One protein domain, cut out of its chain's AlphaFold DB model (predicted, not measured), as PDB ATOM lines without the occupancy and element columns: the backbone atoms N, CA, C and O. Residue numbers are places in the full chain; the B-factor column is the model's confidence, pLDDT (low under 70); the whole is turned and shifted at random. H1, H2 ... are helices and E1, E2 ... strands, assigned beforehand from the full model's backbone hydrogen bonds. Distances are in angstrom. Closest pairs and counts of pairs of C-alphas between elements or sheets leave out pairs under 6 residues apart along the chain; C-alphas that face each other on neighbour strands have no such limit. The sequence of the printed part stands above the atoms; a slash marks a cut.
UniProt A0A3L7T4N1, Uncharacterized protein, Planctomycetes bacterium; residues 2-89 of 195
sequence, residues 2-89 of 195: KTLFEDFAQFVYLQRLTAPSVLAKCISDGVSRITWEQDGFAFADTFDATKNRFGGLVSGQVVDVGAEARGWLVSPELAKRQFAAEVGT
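This is residues 2 to 89 of the 195 residues of an uncharacterized protein of Planctomycetes bacterium (UniProt A0A3L7T4N1). A small antiparallel pair of short strands, E1 and E4, makes the middle of the model, with the end of H2 and then H1 toward one end of the longest axis and H4 toward the other. E1 runs on into E2 at 78 degrees, and E2 and E3 form a second small sheet, a hairpin; a long loop, residues 56 to 71, leads from it back to E4, and the last residues of H4, 84 to 89, stick out. The printed part has 88 residues, with four named helices and four named strands in the order H1 H2 H3 E1 E2 E3 E4 H4, and its class is mixed, helices and strands. It is compact, with a radius of gyration of the C-alphas of 13.7 A and spans of 43 by 30 by 23 A.

H1 is residues 2 to 10, 12.4 A long, and begins at C-alpha 2 at (99.259, 117.146, 139.024). H2 is residues 20 to 31, 16.8 A long, and H3 is residues 36 to 39. The strands are E1, residues 42 to 44, E2, residues 46 to 48, E3, residues 53 to 55, and E4, residues 72 to 74; C-alpha 42 stands at (112.689, 127.707, 140.770). H4, residues 76 to 89, is 19.9 A long and ends at C-alpha 89 at (121.839, 132.501, 158.251).

E1 and E4 are antiparallel at 146 degrees, with N 44 and O 72 within hydrogen-bond range at 2.9 A and N 74 and O 42 at 2.8 A. The closest C-alphas of H2 and E1 are those of Val 31 and Ala 42, 5.5 A apart. H1 and H2 are close but not clearly touching, with the closest C-alphas, of Phe 5 and Pro 20, 7.1 A apart; their lines are only just about perpendicular, at 70.5 degrees. H1 is apart from H3, H4 and the four strands. H4 touches H3 with residues 76 to 80 alone, the closest C-alphas being those of Glu 37 and Pro 76, 5.5 A apart. The closest C-alphas of E1 and H4 are those of Ala 42 and Pro 76, 6.1 A apart. The hairpin of E2 and E3 is antiparallel at 150 degrees, with N 55 and O 46 within hydrogen-bond range at 2.8 A. In H1, H2 and H4 every O i to N i+4 pair is within hydrogen-bond range; H3 is too short for such a pair.

The C-alphas of Val 12 and Thr 89 are the two farthest apart, 44.7 A. The printed part has no cut. The link from E3 to E4, 16 residues, is long. Residues 10 to 15 and 84 to 89 stand free. The mean pLDDT of the printed part is 71.6, and 29 residues are under 70, among them residues 2 to 6, 60 to 70 and 86 to 89.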
ATOM      1  N   LYS A   2     100.526 117.699 139.541       57.94
ATOM      2  CA  LYS A   2      99.259 117.146 139.024       57.94
ATOM      3  C   LYS A   2      98.204 118.219 138.691       57.94
ATOM      4  O   LYS A   2      97.652 118.201 137.601       57.94
ATOM      5  N   THR A   3      98.062 119.214 139.563       65.00
ATOM      6  CA  THR A   3      97.161 120.363 139.385       65.00
ATOM      7  C   THR A   3      97.529 121.238 138.186       65.00
ATOM      8  O   THR A   3      96.655 121.657 137.449       65.00
ATOM      9  N   LEU A   4      98.824 121.445 137.919       67.38
ATOM     10  CA  LEU A   4      99.269 122.274 136.793       67.38
ATOM     11  C   LEU A   4      98.952 121.612 135.445       67.38
ATOM     12  O   LEU A   4      98.544 122.277 134.501       67.38
ATOM     13  N   PHE A   5      99.116 120.290 135.349       67.56
ATOM     14  CA  PHE A   5      98.722 119.549 134.151       67.56
ATOM     15  C   PHE A   5      97.200 119.587 133.936       67.56
ATOM     16  O   PHE A   5      96.744 119.743 132.805       67.56
ATOM     17  N   GLU A   6      96.426 119.482 135.019       68.69
ATOM     18  CA  GLU A   6      94.965 119.616 134.999       68.69
ATOM     19  C   GLU A   6      94.535 121.028 134.558       68.69
ATOM     20  O   GLU A   6      93.672 121.147 133.691       68.69
ATOM     21  N   ASP A   7      95.210 122.087 135.020       70.31
ATOM     22  CA  ASP A   7      94.947 123.472 134.600       70.31
ATOM     23  C   ASP A   7      95.182 123.672 133.090       70.31
ATOM     24  O   ASP A   7      94.347 124.251 132.388       70.31
ATOM     25  N   PHE A   8      96.274 123.123 132.547       68.25
ATOM     26  CA  PHE A   8      96.556 123.139 131.102       68.25
ATOM     27  C   PHE A   8      95.528 122.355 130.267       68.25
ATOM     28  O   PHE A   8      95.393 122.602 129.066       68.25
ATOM     29  N   ALA A   9      94.797 121.420 130.878       69.38
ATOM     30  CA  ALA A   9      93.698 120.698 130.243       69.38
ATOM     31  C   ALA A   9      92.334 121.391 130.433       69.38
ATOM     32  O   ALA A   9      91.424 121.174 129.629       69.38
ATOM     33  N   GLN A  10      92.191 122.227 131.465       74.19
ATOM     34  CA  GLN A  10      90.939 122.881 131.850       74.19
ATOM     35  C   GLN A  10      90.709 124.224 131.138       74.19
ATOM     36  O   GLN A  10      89.563 124.573 130.847       74.19
ATOM     37  N   PHE A  11      91.768 124.970 130.809       75.25
ATOM     38  CA  PHE A  11      91.653 126.291 130.181       75.25
ATOM     39  C   PHE A  11      91.953 126.261 128.675       75.25
ATOM     40  O   PHE A  11      93.072 126.001 128.244       75.25
ATOM     41  N   VAL A  12      90.953 126.603 127.852       72.19
ATOM     42  CA  VAL A  12      91.009 126.534 126.370       72.19
ATOM     43  C   VAL A  12      92.052 127.476 125.748       72.19
ATOM     44  O   VAL A  12      92.493 127.255 124.624       72.19
ATOM     45  N   TYR A  13      92.463 128.518 126.471       76.25
ATOM     46  CA  TYR A  13      93.464 129.492 126.026       76.25
ATOM     47  C   TYR A  13      94.914 129.083 126.336       76.25
ATOM     48  O   TYR A  13      95.838 129.791 125.938       76.25
ATOM     49  N   LEU A  14      95.138 127.963 127.033       73.31
ATOM     50  CA  LEU A  14      96.475 127.421 127.274       73.31
ATOM     51  C   LEU A  14      96.856 126.394 126.199       73.31
ATOM     52  O   LEU A  14      96.022 125.658 125.671       73.31
ATOM     53  N   GLN A  15      98.147 126.352 125.861       70.56
ATOM     54  CA  GLN A  15      98.693 125.400 124.891       70.56
ATOM     55  C   GLN A  15      98.535 123.969 125.410       70.56
ATOM     56  O   GLN A  15      99.042 123.636 126.475       70.56
ATOM     57  N   ARG A  16      97.860 123.101 124.651       75.44
ATOM     58  CA  ARG A  16      97.623 121.717 125.077       75.44
ATOM     59  C   ARG A  16      98.934 120.943 125.190       75.44
ATOM     60  O   ARG A  16      99.697 120.849 124.232       75.44
ATOM     61  N   LEU A  17      99.153 120.328 126.346       69.44
ATOM     62  CA  LEU A  17     100.299 119.457 126.584       69.44
ATOM     63  C   LEU A  17     100.032 118.068 125.990       69.44
ATOM     64  O   LEU A  17      99.033 117.429 126.312       69.44
ATOM     65  N   THR A  18     100.932 117.584 125.133       73.81
ATOM     66  CA  THR A  18     100.797 116.267 124.483       73.81
ATOM     67  C   THR A  18     101.006 115.105 125.457       73.81
ATOM     68  O   THR A  18     100.360 114.070 125.324       73.81
ATOM     69  N   ALA A  19     101.904 115.261 126.436       75.00
ATOM     70  CA  ALA A  19     102.184 114.255 127.458       75.00
ATOM     71  C   ALA A  19     102.702 114.908 128.758       75.00
ATOM     72  O   ALA A  19     103.326 115.970 128.689       75.00
ATOM     73  N   PRO A  20     102.532 114.264 129.931       68.56
ATOM     74  CA  PRO A  20     103.083 114.749 131.205       68.56
ATOM     75  C   PRO A  20     104.611 114.923 131.194       68.56
ATOM     76  O   PRO A  20     105.144 115.809 131.855       68.56
ATOM     77  N   SER A  21     105.318 114.127 130.387       71.75
ATOM     78  CA  SER A  21     106.765 114.249 130.182       71.75
ATOM     79  C   SER A  21     107.177 115.566 129.517       71.75
ATOM     80  O   SER A  21     108.266 116.063 129.789       71.75
ATOM     81  N   VAL A  22     106.315 116.165 128.684       76.31
ATOM     82  CA  VAL A  22     106.584 117.471 128.057       76.31
ATOM     83  C   VAL A  22     106.588 118.568 129.115       76.31
ATOM     84  O   VAL A  22     107.488 119.398 129.123       76.31
ATOM     85  N   LEU A  23     105.637 118.528 130.052       74.94
ATOM     86  CA  LEU A  23     105.592 119.469 131.171       74.94
ATOM     87  C   LEU A  23     106.843 119.355 132.043       74.94
ATOM     88  O   LEU A  23     107.457 120.362 132.378       74.94
ATOM     89  N   ALA A  24     107.239 118.127 132.370       74.00
ATOM     90  CA  ALA A  24     108.411 117.863 133.192       74.00
ATOM     91  C   ALA A  24     109.709 118.350 132.512       74.00
ATOM     92  O   ALA A  24     110.551 118.991 133.146       74.00
ATOM     93  N   LYS A  25     109.814 118.164 131.188       76.00
ATOM     94  CA  LYS A  25     110.909 118.704 130.375       76.00
ATOM     95  C   LYS A  25     110.906 120.231 130.341       76.00
ATOM     96  O   LYS A  25     111.939 120.833 130.588       76.00
ATOM     97  N   CYS A  26     109.757 120.868 130.117       76.81
ATOM     98  CA  CYS A  26     109.651 122.330 130.137       76.81
ATOM     99  C   CYS A  26     110.006 122.922 131.507       76.81
ATOM    100  O   CYS A  26     110.581 124.005 131.576       76.81
ATOM    101  N   ILE A  27     109.681 122.218 132.593       76.88
ATOM    102  CA  ILE A  27     110.061 122.625 133.947       76.88
ATOM    103  C   ILE A  27     111.575 122.508 134.133       76.88
ATOM    104  O   ILE A  27     112.199 123.462 134.587       76.88
ATOM    105  N   SER A  28     112.173 121.395 133.715       76.75
ATOM    106  CA  SER A  28     113.629 121.191 133.743       76.75
ATOM    107  C   SER A  28     114.368 122.256 132.913       76.75
ATOM    108  O   SER A  28     115.351 122.847 133.364       76.75
ATOM    109  N   ASP A  29     113.841 122.579 131.730       76.56
ATOM    110  CA  ASP A  29     114.371 123.617 130.843       76.56
ATOM    111  C   ASP A  29     114.201 125.023 131.445       76.56
ATOM    112  O   ASP A  29     115.072 125.867 131.283       76.56
ATOM    113  N   GLY A  30     113.098 125.300 132.152       74.50
ATOM    114  CA  GLY A  30     112.841 126.595 132.792       74.50
ATOM    115  C   GLY A  30     113.681 126.838 134.047       74.50
ATOM    116  O   GLY A  30     114.176 127.947 134.241       74.50
ATOM    117  N   VAL A  31     113.891 125.796 134.857       78.38
ATOM    118  CA  VAL A  31     114.755 125.825 136.051       78.38
ATOM    119  C   VAL A  31     116.226 125.960 135.662       78.38
ATOM    120  O   VAL A  31     116.976 126.633 136.364       78.38
ATOM    121  N   SER A  32     116.638 125.377 134.534       75.19
ATOM    122  CA  SER A  32     118.021 125.444 134.041       75.19
ATOM    123  C   SER A  32     118.381 126.746 133.323       75.19
ATOM    124  O   SER A  32     119.549 126.958 132.993       75.19
ATOM    125  N   ARG A  33     117.420 127.653 133.089       75.94
ATOM    126  CA  ARG A  33     117.719 128.955 132.480       75.94
ATOM    127  C   ARG A  33     118.649 129.761 133.374       75.94
ATOM    128  O   ARG A  33     118.348 130.010 134.534       75.94
ATOM    129  N   ILE A  34     119.720 130.290 132.790       64.12
ATOM    130  CA  ILE A  34     120.611 131.250 133.460       64.12
ATOM    131  C   ILE A  34     119.832 132.522 133.848       64.12
ATOM    132  O   ILE A  34     120.070 133.098 134.904       64.12
ATOM    133  N   THR A  35     118.826 132.915 133.051       71.00
ATOM    134  CA  THR A  35     117.902 134.023 133.355       71.00
ATOM    135  C   THR A  35     116.681 133.600 134.183       71.00
ATOM    136  O   THR A  35     115.666 134.295 134.156       71.00
ATOM    137  N   TRP A  36     116.739 132.497 134.947       74.38
ATOM    138  CA  TRP A  36     115.615 132.043 135.795       74.38
ATOM    139  C   TRP A  36     115.088 133.144 136.728       74.38
ATOM    140  O   TRP A  36     113.909 133.183 137.069       74.38
ATOM    141  N   GLU A  37     115.976 134.066 137.087       66.50
ATOM    142  CA  GLU A  37     115.728 135.255 137.882       66.50
ATOM    143  C   GLU A  37     114.768 136.286 137.268       66.50
ATOM    144  O   GLU A  37     114.237 137.102 138.027       66.50
ATOM    145  N   GLN A  38     114.600 136.296 135.941       61.28
ATOM    146  CA  GLN A  38     113.744 137.232 135.196       61.28
ATOM    147  C   GLN A  38     112.688 136.511 134.344       61.28
ATOM    148  O   GLN A  38     111.541 136.946 134.320       61.28
ATOM    149  N   ASP A  39     113.044 135.387 133.714       62.72
ATOM    150  CA  ASP A  39     112.222 134.712 132.695       62.72
ATOM    151  C   ASP A  39     111.879 133.250 133.034       62.72
ATOM    152  O   ASP A  39     111.430 132.496 132.162       62.72
ATOM    153  N   GLY A  40     112.159 132.801 134.260       72.38
ATOM    154  CA  GLY A  40     111.993 131.403 134.659       72.38
ATOM    155  C   GLY A  40     111.323 131.228 136.014       72.38
ATOM    156  O   GLY A  40     110.472 132.012 136.427       72.38
ATOM    157  N   PHE A  41     111.662 130.130 136.679       78.62
ATOM    158  CA  PHE A  41     111.093 129.725 137.958       78.62
ATOM    159  C   PHE A  41     112.054 128.767 138.659       78.62
ATOM    160  O   PHE A  41     112.880 128.121 138.016       78.62
ATOM    161  N   ALA A  42     111.943 128.676 139.981       79.75
ATOM    162  CA  ALA A  42     112.689 127.707 140.770       79.75
ATOM    163  C   ALA A  42     111.826 126.468 141.036       79.75
ATOM    164  O   ALA A  42     110.592 126.525 140.997       79.75
ATOM    165  N   PHE A  43     112.471 125.345 141.322       79.56
ATOM    166  CA  PHE A  43     111.800 124.102 141.679       79.56
ATOM    167  C   PHE A  43     112.149 123.714 143.110       79.56
ATOM    168  O   PHE A  43     113.272 123.927 143.551       79.56
ATOM    169  N   ALA A  44     111.189 123.169 143.847       80.69
ATOM    170  CA  ALA A  44     111.403 122.659 145.193       80.69
ATOM    171  C   ALA A  44     110.714 121.309 145.380       80.69
ATOM    172  O   ALA A  44     109.568 121.126 144.966       80.69
ATOM    173  N   ASP A  45     111.376 120.384 146.067       74.25
ATOM    174  CA  ASP A  45     110.830 119.051 146.336       74.25
ATOM    175  C   ASP A  45     109.703 119.095 147.374       74.25
ATOM    176  O   ASP A  45     108.716 118.362 147.291       74.25
ATOM    177  N   THR A  46     109.821 119.973 148.372       73.12
ATOM    178  CA  THR A  46     108.876 120.052 149.493       73.12
ATOM    179  C   THR A  46     108.620 121.491 149.922       73.12
ATOM    180  O   THR A  46     109.441 122.380 149.709       73.12
ATOM    181  N   PHE A  47     107.473 121.726 150.554       75.94
ATOM    182  CA  PHE A  47     107.139 123.006 151.170       75.94
ATOM    183  C   PHE A  47     106.758 122.781 152.634       75.94
ATOM    184  O   PHE A  47     105.860 121.991 152.927       75.94
ATOM    185  N   ASP A  48     107.448 123.465 153.545       76.06
ATOM    186  CA  ASP A  48     107.139 123.486 154.973       76.06
ATOM    187  C   ASP A  48     106.332 124.751 155.296       76.06
ATOM    188  O   ASP A  48     106.880 125.854 155.375       76.06
ATOM    189  N   ALA A  49     105.023 124.585 155.503       72.25
ATOM    190  CA  ALA A  49     104.105 125.677 155.830       72.25
ATOM    191  C   ALA A  49     104.349 126.286 157.224       72.25
ATOM    192  O   ALA A  49     104.005 127.441 157.454       72.25
ATOM    193  N   THR A  50     104.972 125.544 158.147       71.12
ATOM    194  CA  THR A  50     105.249 126.015 159.517       71.12
ATOM    195  C   THR A  50     106.393 127.021 159.526       71.12
ATOM    196  O   THR A  50     106.390 127.981 160.291       71.12
ATOM    197  N   LYS A  51     107.386 126.797 158.659       70.50
ATOM    198  CA  LYS A  51     108.581 127.644 158.522       70.50
ATOM    199  C   LYS A  51     108.536 128.552 157.295       70.50
ATOM    200  O   LYS A  51     109.483 129.299 157.071       70.50
ATOM    201  N   ASN A  52     107.457 128.468 156.512       74.06
ATOM    202  CA  ASN A  52     107.284 129.130 155.223       74.06
ATOM    203  C   ASN A  52     108.524 128.975 154.317       74.06
ATOM    204  O   ASN A  52     109.035 129.952 153.768       74.06
ATOM    205  N   ARG A  53     109.050 127.745 154.239       76.69
ATOM    206  CA  ARG A  53     110.341 127.424 153.610       76.69
ATOM    207  C   ARG A  53     110.189 126.311 152.580       76.69
ATOM    208  O   ARG A  53     109.522 125.308 152.835       76.69
ATOM    209  N   PHE A  54     110.856 126.460 151.441       77.94
ATOM    210  CA  PHE A  54     110.928 125.446 150.394       77.94
ATOM    211  C   PHE A  54     112.131 124.524 150.627       77.94
ATOM    212  O   PHE A  54     113.272 124.980 150.697       77.94
ATOM    213  N   GLY A  55     111.887 123.226 150.795       69.81
ATOM    214  CA  GLY A  55     112.930 122.214 150.935       69.81
ATOM    215  C   GLY A  55     113.388 121.711 149.568       69.81
ATOM    216  O   GLY A  55     112.552 121.399 148.721       69.81
ATOM    217  N   GLY A  56     114.707 121.631 149.364       70.81
ATOM    218  CA  GLY A  56     115.290 121.226 148.079       70.81
ATOM    219  C   GLY A  56     115.109 122.276 146.981       70.81
ATOM    220  O   GLY A  56     114.906 121.918 145.828       70.81
ATOM    221  N   LEU A  57     115.106 123.565 147.342       78.62
ATOM    222  CA  LEU A  57     114.958 124.658 146.385       78.62
ATOM    223  C   LEU A  57     116.178 124.721 145.452       78.62
ATOM    224  O   LEU A  57     117.303 124.923 145.905       78.62
ATOM    225  N   VAL A  58     115.930 124.573 144.155       73.38
ATOM    226  CA  VAL A  58     116.929 124.541 143.085       73.38
ATOM    227  C   VAL A  58     116.538 125.502 141.964       73.38
ATOM    228  O   VAL A  58     115.364 125.634 141.602       73.38
ATOM    229  N   SER A  59     117.527 126.201 141.418       73.19
ATOM    230  CA  SER A  59     117.365 127.185 140.344       73.19
ATOM    231  C   SER A  59     118.694 127.408 139.627       73.19
ATOM    232  O   SER A  59     119.735 127.401 140.279       73.19
ATOM    233  N   GLY A  60     118.672 127.638 138.315       66.25
ATOM    234  CA  GLY A  60     119.877 127.849 137.505       66.25
ATOM    235  C   GLY A  60     120.694 126.580 137.241       66.25
ATOM    236  O   GLY A  60     121.846 126.682 136.838       66.25
ATOM    237  N   GLN A  61     120.119 125.394 137.470       68.75
ATOM    238  CA  GLN A  61     120.777 124.096 137.289       68.75
ATOM    239  C   GLN A  61     119.883 123.147 136.484       68.75
ATOM    240  O   GLN A  61     118.654 123.247 136.526       68.75
ATOM    241  N   VAL A  62     120.492 122.210 135.751       62.50
ATOM    242  CA  VAL A  62     119.754 121.165 135.024       62.50
ATOM    243  C   VAL A  62     119.293 120.104 136.018       62.50
ATOM    244  O   VAL A  62     120.078 119.283 136.488       62.50
ATOM    245  N   VAL A  63     118.003 120.130 136.338       65.88
ATOM    246  CA  VAL A  63     117.354 119.154 137.216       65.88
ATOM    247  C   VAL A  63     116.568 118.196 136.339       65.88
ATOM    248  O   VAL A  63     115.737 118.644 135.557       65.88
ATOM    249  N   ASP A  64     116.812 116.891 136.460       66.81
ATOM    250  CA  ASP A  64     115.949 115.895 135.827       66.81
ATOM    251  C   ASP A  64     114.674 115.750 136.656       66.81
ATOM    252  O   ASP A  64     114.612 115.022 137.653       66.81
ATOM    253  N   VAL A  65     113.659 116.520 136.276       65.25
ATOM    254  CA  VAL A  65     112.353 116.439 136.905       65.25
ATOM    255  C   VAL A  65     111.591 115.310 136.222       65.25
ATOM    256  O   VAL A  65     111.052 115.471 135.130       65.25
ATOM    257  N   GLY A  66     111.570 114.135 136.852       58.75
ATOM    258  CA  GLY A  66     110.853 112.973 136.322       58.75
ATOM    259  C   GLY A  66     109.359 113.256 136.102       58.75
ATOM    260  O   GLY A  66     108.756 114.075 136.790       58.75
ATOM    261  N   ALA A  67     108.717 112.545 135.170       56.84
ATOM    262  CA  ALA A  67     107.311 112.787 134.803       56.84
ATOM    263  C   ALA A  67     106.298 112.597 135.956       56.84
ATOM    264  O   ALA A  67     105.191 113.129 135.895       56.84
ATOM    265  N   GLU A  68     106.672 111.866 137.012       59.31
ATOM    266  CA  GLU A  68     105.876 111.697 138.239       59.31
ATOM    267  C   GLU A  68     106.362 112.562 139.414       59.31
ATOM    268  O   GLU A  68     105.869 112.423 140.538       59.31
ATOM    269  N   ALA A  69     107.337 113.447 139.182       60.03
ATOM    270  CA  ALA A  69     107.944 114.246 140.232       60.03
ATOM    271  C   ALA A  69     106.889 115.086 140.962       60.03
ATOM    272  O   ALA A  69     106.110 115.855 140.383       60.03
ATOM    273  N   ARG A  70     106.868 114.933 142.286       68.12
ATOM    274  CA  ARG A  70     106.049 115.741 143.183       68.12
ATOM    275  C   ARG A  70     106.925 116.863 143.704       68.12
ATOM    276  O   ARG A  70     107.778 116.631 144.542       68.12
ATOM    277  N   GLY A  71     106.682 118.058 143.190       73.75
ATOM    278  CA  GLY A  71     107.361 119.261 143.633       73.75
ATOM    279  C   GLY A  71     106.521 120.502 143.389       73.75
ATOM    280  O   GLY A  71     105.442 120.456 142.771       73.75
ATOM    281  N   TRP A  72     107.045 121.598 143.912       76.38
ATOM    282  CA  TRP A  72     106.480 122.931 143.889       76.38
ATOM    283  C   TRP A  72     107.263 123.789 142.907       76.38
ATOM    284  O   TRP A  72     108.492 123.823 142.936       76.38
ATOM    285  N   LEU A  73     106.533 124.491 142.044       78.25
ATOM    286  CA  LEU A  73     107.106 125.563 141.249       78.25
ATOM    287  C   LEU A  73     107.082 126.827 142.102       78.25
ATOM    288  O   LEU A  73     106.028 127.221 142.604       78.25
ATOM    289  N   VAL A  74     108.243 127.435 142.288       79.75
ATOM    290  CA  VAL A  74     108.419 128.597 143.152       79.75
ATOM    291  C   VAL A  74     108.697 129.810 142.278       79.75
ATOM    292  O   VAL A  74     109.556 129.780 141.394       79.75
ATOM    293  N   SER A  75     107.954 130.890 142.528       80.25
ATOM    294  CA  SER A  75     108.169 132.159 141.829       80.25
ATOM    295  C   SER A  75     109.596 132.667 142.086       80.25
ATOM    296  O   SER A  75     110.054 132.585 143.231       80.25
ATOM    297  N   PRO A  76     110.288 133.232 141.079       76.31
ATOM    298  CA  PRO A  76     111.668 133.700 141.222       76.31
ATOM    299  C   PRO A  76     111.880 134.642 142.411       76.31
ATOM    300  O   PRO A  76     112.869 134.520 143.125       76.31
ATOM    301  N   GLU A  77     110.930 135.540 142.683       76.12
ATOM    302  CA  GLU A  77     111.005 136.479 143.811       76.12
ATOM    303  C   GLU A  77     111.059 135.777 145.177       76.12
ATOM    304  O   GLU A  77     111.855 136.145 146.045       76.12
ATOM    305  N   LEU A  78     110.244 134.732 145.360       78.69
ATOM    306  CA  LEU A  78     110.214 133.944 146.593       78.69
ATOM    307  C   LEU A  78     111.488 133.113 146.745       78.69
ATOM    308  O   LEU A  78     112.052 133.048 147.838       78.69
ATOM    309  N   ALA A  79     111.969 132.536 145.644       78.56
ATOM    310  CA  ALA A  79     113.198 131.759 145.637       78.56
ATOM    311  C   ALA A  79     114.420 132.624 145.988       78.56
ATOM    312  O   ALA A  79     115.176 132.275 146.895       78.56
ATOM    313  N   LYS A  80     114.561 133.806 145.370       78.81
ATOM    314  CA  LYS A  80     115.621 134.778 145.695       78.81
ATOM    315  C   LYS A  80     115.604 135.182 147.163       78.81
ATOM    316  O   LYS A  80     116.656 135.255 147.794       78.81
ATOM    317  N   ARG A  81     114.416 135.428 147.723       80.19
ATOM    318  CA  ARG A  81     114.268 135.800 149.134       80.19
ATOM    319  C   ARG A  81     114.765 134.698 150.068       80.19
ATOM    320  O   ARG A  81     115.417 135.010 151.062       80.19
ATOM    321  N   GLN A  82     114.489 133.433 149.747       78.31
ATOM    322  CA  GLN A  82     114.985 132.306 150.534       78.31
ATOM    323  C   GLN A  82     116.498 132.114 150.365       78.31
ATOM    324  O   GLN A  82     117.189 131.991 151.373       78.31
ATOM    325  N   PHE A  83     117.037 132.172 149.142       75.94
ATOM    326  CA  PHE A  83     118.487 132.088 148.922       75.94
ATOM    327  C   PHE A  83     119.244 133.202 149.658       75.94
ATOM    328  O   PHE A  83     120.228 132.930 150.341       75.94
ATOM    329  N   ALA A  84     118.746 134.441 149.614       73.88
ATOM    330  CA  ALA A  84     119.335 135.557 150.350       73.88
ATOM    331  C   ALA A  84     119.288 135.350 151.879       73.88
ATOM    332  O   ALA A  84     120.252 135.665 152.577       73.88
ATOM    333  N   ALA A  85     118.197 134.784 152.407       71.62
ATOM    334  CA  ALA A  85     118.055 134.491 153.835       71.62
ATOM    335  C   ALA A  85     118.961 133.336 154.306       71.62
ATOM    336  O   ALA A  85     119.482 133.376 155.423       71.62
ATOM    337  N   GLU A  86     119.190 132.323 153.467       66.44
ATOM    338  CA  GLU A  86     120.064 131.184 153.777       66.44
ATOM    339  C   GLU A  86     121.556 131.552 153.691       66.44
ATOM    340  O   GLU A  86     122.345 131.130 154.542       66.44
ATOM    341  N   VAL A  87     121.938 132.430 152.756       61.03
ATOM    342  CA  VAL A  87     123.290 133.020 152.707       61.03
ATOM    343  C   VAL A  87     123.557 133.895 153.944       61.03
ATOM    344  O   VAL A  87     124.674 133.912 154.453       61.03
ATOM    345  N   GLY A  88     122.531 134.562 154.487       48.47
ATOM    346  CA  GLY A  88     122.630 135.341 155.729       48.47
ATOM    347  C   GLY A  88     122.633 134.516 157.026       48.47
ATOM    348  O   GLY A  88     123.195 134.957 158.023       48.47
ATOM    349  N   THR A  89     122.040 133.317 157.030       49.56
ATOM    350  CA  THR A  89     121.839 132.501 158.251       49.56
ATOM    351  C   THR A  89     122.921 131.430 158.456       49.56
ATOM    352  O   THR A  89     123.063 130.889 159.549       49.56
TER     353      THR A  89